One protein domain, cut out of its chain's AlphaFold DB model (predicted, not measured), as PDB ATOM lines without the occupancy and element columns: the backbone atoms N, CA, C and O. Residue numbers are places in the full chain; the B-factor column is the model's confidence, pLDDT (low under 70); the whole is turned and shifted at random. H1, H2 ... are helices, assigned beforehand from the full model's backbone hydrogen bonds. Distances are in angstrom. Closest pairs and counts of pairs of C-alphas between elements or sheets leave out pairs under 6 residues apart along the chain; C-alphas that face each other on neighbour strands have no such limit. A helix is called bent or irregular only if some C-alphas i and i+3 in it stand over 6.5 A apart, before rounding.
ATOM      1  N   GLY A 425     121.385 -29.018  62.704       86.56
ATOM      2  CA  GLY A 425     122.254 -30.041  62.124       86.56
ATOM      3  C   GLY A 425     121.898 -31.451  62.605       86.56
ATOM      4  O   GLY A 425     120.857 -31.665  63.226       86.56
ATOM      5  N   SER A 426     122.762 -32.426  62.311       84.25
ATOM      6  CA  SER A 426     122.556 -33.827  62.705       84.25
ATOM      7  C   SER A 426     122.783 -34.032  64.205       84.25
ATOM      8  O   SER A 426     123.825 -33.651  64.739       84.25
ATOM      9  N   SER A 427     121.843 -34.700  64.881       82.19
ATOM     10  CA  SER A 427     121.962 -35.079  66.299       82.19
ATOM     11  C   SER A 427     122.873 -36.290  66.540       82.19
ATOM     12  O   SER A 427     123.180 -36.618  67.684       82.19
ATOM     13  N   PHE A 428     123.329 -36.947  65.473       83.69
ATOM     14  CA  PHE A 428     124.213 -38.111  65.503       83.69
ATOM     15  C   PHE A 428     125.389 -37.922  64.538       83.69
ATOM     16  O   PHE A 428     125.248 -37.302  63.482       83.69
ATOM     17  N   GLY A 429     126.556 -38.469  64.883       87.44
ATOM     18  CA  GLY A 429     127.755 -38.393  64.048       87.44
ATOM     19  C   GLY A 429     129.047 -38.301  64.856       87.44
ATOM     20  O   GLY A 429     129.094 -38.660  66.030       87.44
ATOM     21  N   SER A 430     130.110 -37.816  64.211       90.88
ATOM     22  CA  SER A 430     131.391 -37.550  64.873       90.88
ATOM     23  C   SER A 430     131.274 -36.395  65.874       90.88
ATOM     24  O   SER A 430     130.421 -35.519  65.730       90.88
ATOM     25  N   LEU A 431     132.184 -36.335  66.853       87.25
ATOM     26  CA  LEU A 431     132.238 -35.237  67.828       87.25
ATOM     27  C   LEU A 431     132.281 -33.856  67.147       87.25
ATOM     28  O   LEU A 431     131.596 -32.935  67.578       87.25
ATOM     29  N   ALA A 432     133.021 -33.727  66.041       87.44
ATOM     30  CA  ALA A 432     133.086 -32.494  65.256       87.44
ATOM     31  C   ALA A 432     131.729 -32.114  64.634       87.44
ATOM     32  O   ALA A 432     131.352 -30.943  64.637       87.44
ATOM     33  N   SER A 433     130.973 -33.101  64.137       89.00
ATOM     34  CA  SER A 433     129.629 -32.888  63.589       89.00
ATOM     35  C   SER A 433     128.630 -32.480  64.674       89.00
ATOM     36  O   SER A 433     127.843 -31.558  64.465       89.00
ATOM     37  N   ILE A 434     128.715 -33.092  65.859       89.75
ATOM     38  CA  ILE A 434     127.881 -32.737  67.015       89.75
ATOM     39  C   ILE A 434     128.200 -31.311  67.487       89.75
ATOM     40  O   ILE A 434     127.288 -30.505  67.644       89.75
ATOM     41  N   ILE A 435     129.481 -30.959  67.642       89.94
ATOM     42  CA  ILE A 435     129.912 -29.600  68.016       89.94
ATOM     43  C   ILE A 435     129.401 -28.567  67.007       89.94
ATOM     44  O   ILE A 435     128.876 -27.531  67.408       89.94
ATOM     45  N   SER A 436     129.514 -28.854  65.707       91.25
ATOM     46  CA  SER A 436     128.985 -27.985  64.652       91.25
ATOM     47  C   SER A 436     127.470 -27.785  64.789       91.25
ATOM     48  O   SER A 436     126.985 -26.656  64.766       91.25
ATOM     49  N   THR A 437     126.727 -28.866  65.035       92.81
ATOM     50  CA  THR A 437     125.276 -28.813  65.256       92.81
ATOM     51  C   THR A 437     124.916 -27.958  66.472       92.81
ATOM     52  O   THR A 437     124.009 -27.130  66.381       92.81
ATOM     53  N   TYR A 438     125.644 -28.085  67.586       91.94
ATOM     54  CA  TYR A 438     125.444 -27.241  68.770       91.94
ATOM     55  C   TYR A 438     125.689 -25.761  68.473       91.94
ATOM     56  O   TYR A 438     124.857 -24.932  68.831       91.94
ATOM     57  N   LYS A 439     126.782 -25.422  67.777       93.12
ATOM     58  CA  LYS A 439     127.080 -24.033  67.389       93.12
ATOM     59  C   LYS A 439     125.964 -23.428  66.545       93.12
ATOM     60  O   LYS A 439     125.461 -22.362  66.883       93.12
ATOM     61  N   THR A 440     125.542 -24.119  65.486       93.06
ATOM     62  CA  THR A 440     124.465 -23.636  64.610       93.06
ATOM     63  C   THR A 440     123.150 -23.486  65.368       93.06
ATOM     64  O   THR A 440     122.436 -22.507  65.176       93.06
ATOM     65  N   THR A 441     122.849 -24.417  66.277       92.62
ATOM     66  CA  THR A 441     121.643 -24.347  67.113       92.62
ATOM     67  C   THR A 441     121.691 -23.158  68.076       92.62
ATOM     68  O   THR A 441     120.695 -22.457  68.209       92.62
ATOM     69  N   LEU A 442     122.841 -22.875  68.702       91.62
ATOM     70  CA  LEU A 442     123.020 -21.700  69.567       91.62
ATOM     71  C   LEU A 442     122.818 -20.386  68.803       91.62
ATOM     72  O   LEU A 442     122.145 -19.490  69.304       91.62
ATOM     73  N   LEU A 443     123.366 -20.283  67.589       92.81
ATOM     74  CA  LEU A 443     123.181 -19.108  66.732       92.81
ATOM     75  C   LEU A 443     121.713 -18.929  66.322       92.81
ATOM     76  O   LEU A 443     121.201 -17.812  66.339       92.81
ATOM     77  N   LEU A 444     121.026 -20.028  65.994       90.44
ATOM     78  CA  LEU A 444     119.604 -20.007  65.662       90.44
ATOM     79  C   LEU A 444     118.772 -19.529  66.859       90.44
ATOM     80  O   LEU A 444     117.965 -18.615  66.714       90.44
ATOM     81  N   LEU A 445     119.014 -20.092  68.047       88.50
ATOM     82  CA  LEU A 445     118.343 -19.687  69.282       88.50
ATOM     83  C   LEU A 445     118.546 -18.197  69.581       88.50
ATOM     84  O   LEU A 445     117.564 -17.504  69.825       88.50
ATOM     85  N   GLU A 446     119.780 -17.686  69.501       90.44
ATOM     86  CA  GLU A 446     120.068 -16.256  69.710       90.44
ATOM     87  C   GLU A 446     119.296 -15.368  68.734       90.44
ATOM     88  O   GLU A 446     118.702 -14.376  69.147       90.44
ATOM     89  N   SER A 447     119.240 -15.760  67.459       89.19
ATOM     90  CA  SER A 447     118.572 -14.981  66.413       89.19
ATOM     91  C   SER A 447     117.053 -14.882  66.579       89.19
ATOM     92  O   SER A 447     116.437 -13.941  66.079       89.19
ATOM     93  N   HIS A 448     116.444 -15.837  67.288       86.38
ATOM     94  CA  HIS A 448     115.013 -15.835  67.581       86.38
ATOM     95  C   HIS A 448     114.645 -14.970  68.788       86.38
ATOM     96  O   HIS A 448     113.464 -14.670  68.966       86.38
ATOM     97  N   ILE A 449     115.614 -14.566  69.615       86.62
ATOM     98  CA  ILE A 449     115.345 -13.784  70.821       86.62
ATOM     99  C   ILE A 449     115.377 -12.288  70.472       86.62
ATOM    100  O   ILE A 449     116.412 -11.771  70.044       86.62
ATOM    101  N   PRO A 450     114.278 -11.540  70.689       84.19
ATOM    102  CA  PRO A 450     114.282 -10.094  70.507       84.19
ATOM    103  C   PRO A 450     115.336  -9.412  71.389       84.19
ATOM    104  O   PRO A 450     115.415  -9.674  72.588       84.19
ATOM    105  N   THR A 451     116.099  -8.464  70.834       83.00
ATOM    106  CA  THR A 451     117.169  -7.762  71.576       83.00
ATOM    107  C   THR A 451     116.662  -7.050  72.834       83.00
ATOM    108  O   THR A 451     117.385  -6.959  73.819       83.00
ATOM    109  N   CYS A 452     115.411  -6.584  72.846       77.44
ATOM    110  CA  CYS A 452     114.795  -5.951  74.016       77.44
ATOM    111  C   CYS A 452     114.596  -6.904  75.211       77.44
ATOM    112  O   CYS A 452     114.410  -6.437  76.341       77.44
ATOM    113  N   LEU A 453     114.632  -8.219  74.974       80.56
ATOM    114  CA  LEU A 453     114.541  -9.269  75.990       80.56
ATOM    115  C   LEU A 453     115.907  -9.861  76.363       80.56
ATOM    116  O   LEU A 453     115.987 -10.730  77.231       80.56
ATOM    117  N   LEU A 454     116.975  -9.367  75.740       83.62
ATOM    118  CA  LEU A 454     118.346  -9.617  76.156       83.62
ATOM    119  C   LEU A 454     118.820  -8.488  77.076       83.62
ATOM    120  O   LEU A 454     118.180  -7.437  77.212       83.62
ATOM    121  N   HIS A 455     119.960  -8.712  77.717       79.81
ATOM    122  CA  HIS A 455     120.671  -7.701  78.478       79.81
ATOM    123  C   HIS A 455     120.841  -6.437  77.609       79.81
ATOM    124  O   HIS A 455     121.236  -6.564  76.448       79.81
ATOM    125  N   PRO A 456     120.609  -5.214  78.125       73.62
ATOM    126  CA  PRO A 456     120.626  -3.989  77.309       73.62
ATOM    127  C   PRO A 456     121.915  -3.783  76.505       73.62
ATOM    128  O   PRO A 456     121.906  -3.268  75.390       73.62
ATOM    129  N   ARG A 457     123.035  -4.262  77.049       71.31
ATOM    130  CA  ARG A 457     124.348  -4.226  76.394       71.31
ATOM    131  C   ARG A 457     124.670  -5.422  75.495       71.31
ATOM    132  O   ARG A 457     125.796  -5.473  75.012       71.31
ATOM    133  N   TRP A 458     123.741  -6.355  75.245       84.12
ATOM    134  CA  TRP A 458     123.975  -7.561  74.424       84.12
ATOM    135  C   TRP A 458     124.651  -7.222  73.105       84.12
ATOM    136  O   TRP A 458     125.643  -7.840  72.744       84.12
ATOM    137  N   GLN A 459     124.219  -6.149  72.446       84.94
ATOM    138  CA  GLN A 459     124.820  -5.697  71.191       84.94
ATOM    139  C   GLN A 459     126.319  -5.362  71.296       84.94
ATOM    140  O   GLN A 459     127.047  -5.529  70.322       84.94
ATOM    141  N   THR A 460     126.804  -4.932  72.464       78.38
ATOM    142  CA  THR A 460     128.229  -4.658  72.702       78.38
ATOM    143  C   THR A 460     129.055  -5.938  72.809       78.38
ATOM    144  O   THR A 460     130.152  -5.990  72.265       78.38
ATOM    145  N   PHE A 461     128.552  -6.968  73.495       78.50
ATOM    146  CA  PHE A 461     129.306  -8.203  73.756       78.50
ATOM    147  C   PHE A 461     128.973  -9.351  72.794       78.50
ATOM    148  O   PHE A 461     129.709 -10.334  72.710       78.50
ATOM    149  N   ARG A 462     127.918  -9.203  71.988       88.56
ATOM    150  CA  ARG A 462     127.535 -10.127  70.920       88.56
ATOM    151  C   ARG A 462     128.687 -10.453  69.960       88.56
ATOM    152  O   ARG A 462     128.846 -11.633  69.665       88.56
ATOM    153  N   PRO A 463     129.521  -9.503  69.482       89.81
ATOM    154  CA  PRO A 463     130.638  -9.833  68.593       89.81
ATOM    155  C   PRO A 463     131.669 -10.771  69.235       89.81
ATOM    156  O   PRO A 463     132.146 -11.704  68.590       89.81
ATOM    157  N   GLU A 464     131.983 -10.556  70.514       86.56
ATOM    158  CA  GLU A 464     132.894 -11.412  71.278       86.56
ATOM    159  C   GLU A 464     132.279 -12.797  71.504       86.56
ATOM    160  O   GLU A 464     132.921 -13.814  71.245       86.56
ATOM    161  N   TRP A 465     130.997 -12.847  71.874       89.56
ATOM    162  CA  TRP A 465     130.256 -14.097  72.018       89.56
ATOM    163  C   TRP A 465     130.201 -14.900  70.705       89.56
ATOM    164  O   TRP A 465     130.461 -16.102  70.711       89.56
ATOM    165  N   LEU A 466     129.964 -14.248  69.560       92.88
ATOM    166  CA  LEU A 466     129.997 -14.889  68.238       92.88
ATOM    167  C   LEU A 466     131.378 -15.481  67.917       92.88
ATOM    168  O   LEU A 466     131.465 -16.579  67.363       92.88
ATOM    169  N   ASN A 467     132.458 -14.789  68.291       89.94
ATOM    170  CA  ASN A 467     133.818 -15.301  68.134       89.94
ATOM    171  C   ASN A 467     134.066 -16.540  69.018       89.94
ATOM    172  O   ASN A 467     134.629 -17.537  68.557       89.94
ATOM    173  N   LEU A 468     133.577 -16.535  70.264       89.44
ATOM    174  CA  LEU A 468     133.639 -17.705  71.148       89.44
ATOM    175  C   LEU A 468     132.873 -18.900  70.559       89.44
ATOM    176  O   LEU A 468     133.397 -20.014  70.531       89.44
ATOM    177  N   VAL A 469     131.671 -18.679  70.012       92.44
ATOM    178  CA  VAL A 469     130.892 -19.723  69.319       92.44
ATOM    179  C   VAL A 469     131.671 -20.284  68.129       92.44
ATOM    180  O   VAL A 469     131.762 -21.502  67.966       92.44
ATOM    181  N   ALA A 470     132.276 -19.420  67.310       92.25
ATOM    182  CA  ALA A 470     133.041 -19.840  66.141       92.25
ATOM    183  C   ALA A 470     134.262 -20.696  66.523       92.25
ATOM    184  O   ALA A 470     134.493 -21.745  65.915       92.25
ATOM    185  N   THR A 471     134.994 -20.304  67.566       91.50
ATOM    186  CA  THR A 471     136.259 -20.934  67.985       91.50
ATOM    187  C   THR A 471     136.098 -22.147  68.906       91.50
ATOM    188  O   THR A 471     137.030 -22.943  69.018       91.50
ATOM    189  N   ALA A 472     134.927 -22.350  69.519       90.25
ATOM    190  CA  ALA A 472     134.708 -23.452  70.455       90.25
ATOM    191  C   ALA A 472     134.974 -24.834  69.827       90.25
ATOM    192  O   ALA A 472     134.452 -25.174  68.769       90.25
ATOM    193  N   SER A 473     135.761 -25.674  70.487       90.31
ATOM    194  CA  SER A 473     136.108 -27.023  70.015       90.31
ATOM    195  C   SER A 473     135.844 -28.106  71.058       90.31
ATOM    196  O   SER A 473     136.034 -29.291  70.790       90.31
ATOM    197  N   THR A 474     135.378 -27.714  72.244       88.25
ATOM    198  CA  THR A 474     135.121 -28.609  73.373       88.25
ATOM    199  C   THR A 474     133.718 -28.399  73.935       88.25
ATOM    200  O   THR A 474     133.145 -27.313  73.835       88.25
ATOM    201  N   SER A 475     133.164 -29.433  74.573       86.50
ATOM    202  CA  SER A 475     131.867 -29.352  75.258       86.50
ATOM    203  C   SER A 475     131.874 -28.349  76.416       86.50
ATOM    204  O   SER A 475     130.884 -27.656  76.620       86.50
ATOM    205  N   SER A 476     132.998 -28.220  77.129       86.81
ATOM    206  CA  SER A 476     133.162 -27.253  78.225       86.81
ATOM    207  C   SER A 476     133.038 -25.803  77.738       86.81
ATOM    208  O   SER A 476     132.299 -25.010  78.319       86.81
ATOM    209  N   GLN A 477     133.676 -25.467  76.610       87.06
ATOM    210  CA  GLN A 477     133.544 -24.140  75.997       87.06
ATOM    211  C   GLN A 477     132.105 -23.858  75.556       87.06
ATOM    212  O   GLN A 477     131.585 -22.780  75.826       87.06
ATOM    213  N   LEU A 478     131.438 -24.831  74.924       89.00
ATOM    214  CA  LEU A 478     130.036 -24.688  74.519       89.00
ATOM    215  C   LEU A 478     129.101 -24.494  75.721       89.00
ATOM    216  O   LEU A 478     128.195 -23.666  75.651       89.00
ATOM    217  N   ALA A 479     129.333 -25.207  76.826       86.62
ATOM    218  CA  ALA A 479     128.569 -25.035  78.059       86.62
ATOM    219  C   ALA A 479     128.744 -23.625  78.644       86.62
ATOM    220  O   ALA A 479     127.762 -22.999  79.037       86.62
ATOM    221  N   HIS A 480     129.969 -23.090  78.638       79.19
ATOM    222  CA  HIS A 480     130.232 -21.720  79.079       79.19
ATOM    223  C   HIS A 480     129.534 -20.680  78.188       79.19
ATOM    224  O   HIS A 480     128.895 -19.760  78.688       79.19
ATOM    225  N   ILE A 481     129.587 -20.857  76.867       86.62
ATOM    226  CA  ILE A 481     128.921 -19.981  75.889       86.62
ATOM    227  C   ILE A 481     127.401 -19.978  76.078       86.62
ATOM    228  O   ILE A 481     126.775 -18.915  76.020       86.62
ATOM    229  N   LEU A 482     126.808 -21.153  76.317       87.94
ATOM    230  CA  LEU A 482     125.386 -21.284  76.627       87.94
ATOM    231  C   LEU A 482     125.043 -20.594  77.951       87.94
ATOM    232  O   LEU A 482     124.041 -19.889  78.009       87.94
ATOM    233  N   ALA A 483     125.879 -20.742  78.981       81.12
ATOM    234  CA  ALA A 483     125.679 -20.065  80.258       81.12
ATOM    235  C   ALA A 483     125.697 -18.536  80.099       81.12
ATOM    236  O   ALA A 483     124.813 -17.867  80.621       81.12
ATOM    237  N   VAL A 484     126.634 -17.981  79.319       82.31
ATOM    238  CA  VAL A 484     126.685 -16.536  79.018       82.31
ATOM    239  C   VAL A 484     125.410 -16.065  78.313       82.31
ATOM    240  O   VAL A 484     124.855 -15.026  78.679       82.31
ATOM    241  N   LEU A 485     124.917 -16.830  77.334       85.75
ATOM    242  CA  LEU A 485     123.661 -16.514  76.650       85.75
ATOM    243  C   LEU A 485     122.474 -16.574  77.624       85.75
ATOM    244  O   LEU A 485     121.701 -15.628  77.687       85.75
ATOM    245  N   GLN A 486     122.364 -17.639  78.422       85.69
ATOM    246  CA  GLN A 486     121.290 -17.827  79.400       85.69
ATOM    247  C   GLN A 486     121.241 -16.695  80.433       85.69
ATOM    248  O   GLN A 486     120.172 -16.164  80.708       85.69
ATOM    249  N   VAL A 487     122.398 -16.301  80.966       79.88
ATOM    250  CA  VAL A 487     122.572 -15.189  81.916       79.88
ATOM    251  C   VAL A 487     122.190 -13.845  81.288       79.88
ATOM    252  O   VAL A 487     121.767 -12.928  81.981       79.88
ATOM    253  N   SER A 488     122.300 -13.722  79.966       81.38
ATOM    254  CA  SER A 488     121.941 -12.499  79.246       81.38
ATOM    255  C   SER A 488     120.464 -12.426  78.855       81.38
ATOM    256  O   SER A 488     120.032 -11.393  78.350       81.38
ATOM    257  N   ILE A 489     119.697 -13.500  79.038       84.12
ATOM    258  CA  ILE A 489     118.267 -13.555  78.733       84.12
ATOM    259  C   ILE A 489     117.486 -13.081  79.958       84.12
ATOM    260  O   ILE A 489     117.657 -13.619  81.051       84.12
ATOM    261  N   LYS A 490     116.585 -12.108  79.777       81.06
ATOM    262  CA  LYS A 490     115.742 -11.620  80.877       81.06
ATOM    263  C   LYS A 490     114.877 -12.757  81.445       81.06
ATOM    264  O   LYS A 490     114.273 -13.487  80.654       81.06
ATOM    265  N   PRO A 491     114.706 -12.865  82.778       78.25
ATOM    266  CA  PRO A 491     114.002 -13.975  83.424       78.25
ATOM    267  C   PRO A 491     112.591 -14.209  82.901       78.25
ATOM    268  O   PRO A 491     112.132 -15.348  82.856       78.25
ATOM    269  N   VAL A 492     111.922 -13.133  82.470       76.75
ATOM    270  CA  VAL A 492     110.590 -13.202  81.877       76.75
ATOM    271  C   VAL A 492     110.524 -14.262  80.775       76.75
ATOM    272  O   VAL A 492     109.537 -14.988  80.767       76.75
ATOM    273  N   LEU A 493     111.586 -14.430  79.956       78.50
ATOM    274  CA  LEU A 493     111.712 -15.408  78.856       78.50
ATOM    275  C   LEU A 493     111.631 -16.879  79.270       78.50
ATOM    276  O   LEU A 493     111.249 -17.717  78.456       78.50
ATOM    277  N   PHE A 494     111.899 -17.193  80.534       78.31
ATOM    278  CA  PHE A 494     111.829 -18.562  81.043       78.31
ATOM    279  C   PHE A 494     110.443 -18.947  81.575       78.31
ATOM    280  O   PHE A 494     110.245 -20.082  82.009       78.31
ATOM    281  N   ASN A 495     109.460 -18.044  81.520       73.06
ATOM    282  CA  ASN A 495     108.087 -18.382  81.877       73.06
ATOM    283  C   ASN A 495     107.491 -19.394  80.885       73.06
ATOM    284  O   ASN A 495     107.590 -19.244  79.668       73.06
TER     285      ASN A 495
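Overview. This is residues 425 to 495 of the 522 residues of an uncharacterized protein of Helobdella robusta (UniProt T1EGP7). Three helices, H1, H2 and H3, stand side by side at shallow tilts as an up-and-down bundle, each running against the one before it in the chain, with their centres in a triangle. H4, one short turn, lies past the end of the bundle where H1 and H3 end and H2 begins, and residues 425 to 430 fold round into H1 at the other end. The printed part has 71 residues, with four named helices in the order H1, H2, H3, H4 and no named strand; the class is all helix. The whole is compact, with a radius of gyration of the C-alphas of 12.6 A, and it spans 37 by 25 by 18 A.

Along the chain. Start at Gly 425 and go on to C-alpha 431 at (132.238, -35.237, 67.828), where H1 begins; it runs from residues 431 to 448, 25.9 A from first to last C-alpha, and is the longest helix. Next find C-alpha 458 at (123.975, -7.561, 74.424), the first of H2, residues 458 to 471, 19.3 A long. H2 is irregular: C-alphas 460 and 463 are 7.0 A apart. H3 takes residues 475 to 487, 18.2 A long. H4, residues 491 to 494, ends with C-alpha 494 at (111.829, -18.562, 81.043).

Arrangement. Begin with the bundle of H1, H2 and H3. Look at Leu 442 and Leu 482, whose C-alphas, 7.5 A apart, are the closest of H1 and H3; these helices touch and run the same way at a shallow tilt of 9 degrees. H2 and H3 form a helical hairpin: they touch and run opposite ways at a shallow tilt of 12 degrees, and their closest C-alphas are those of Val 469 and Ile 481, 6.9 A apart. Of these two helices, H2 touches H3 with residues 465 to 469 alone, and H3 touches H2 with residues 478 to 481 alone. H1 and H2 are close but not clearly touching, with the C-alphas of Lys 439 and Val 469 the closest at 6.1 A; they run opposite ways at a shallow tilt of 14 degrees. H4 is apart from H1, H2 and H3. Every O i to N i+4 pair is within hydrogen-bond range in H1 and H3, against 8 of 10 in H2, and H4 is too short for such a pair.

Size, cuts and confidence. Look for the two C-alphas farthest apart at Gly 429 and Pro 456, 37.6 A from each other. The printed part has no cut; the links H2 to H3 and H3 to H4 are tight, and the link H1 to H2, 9 residues, is short. The mean pLDDT of the printed part is 85.9, and no printed residue is under 70.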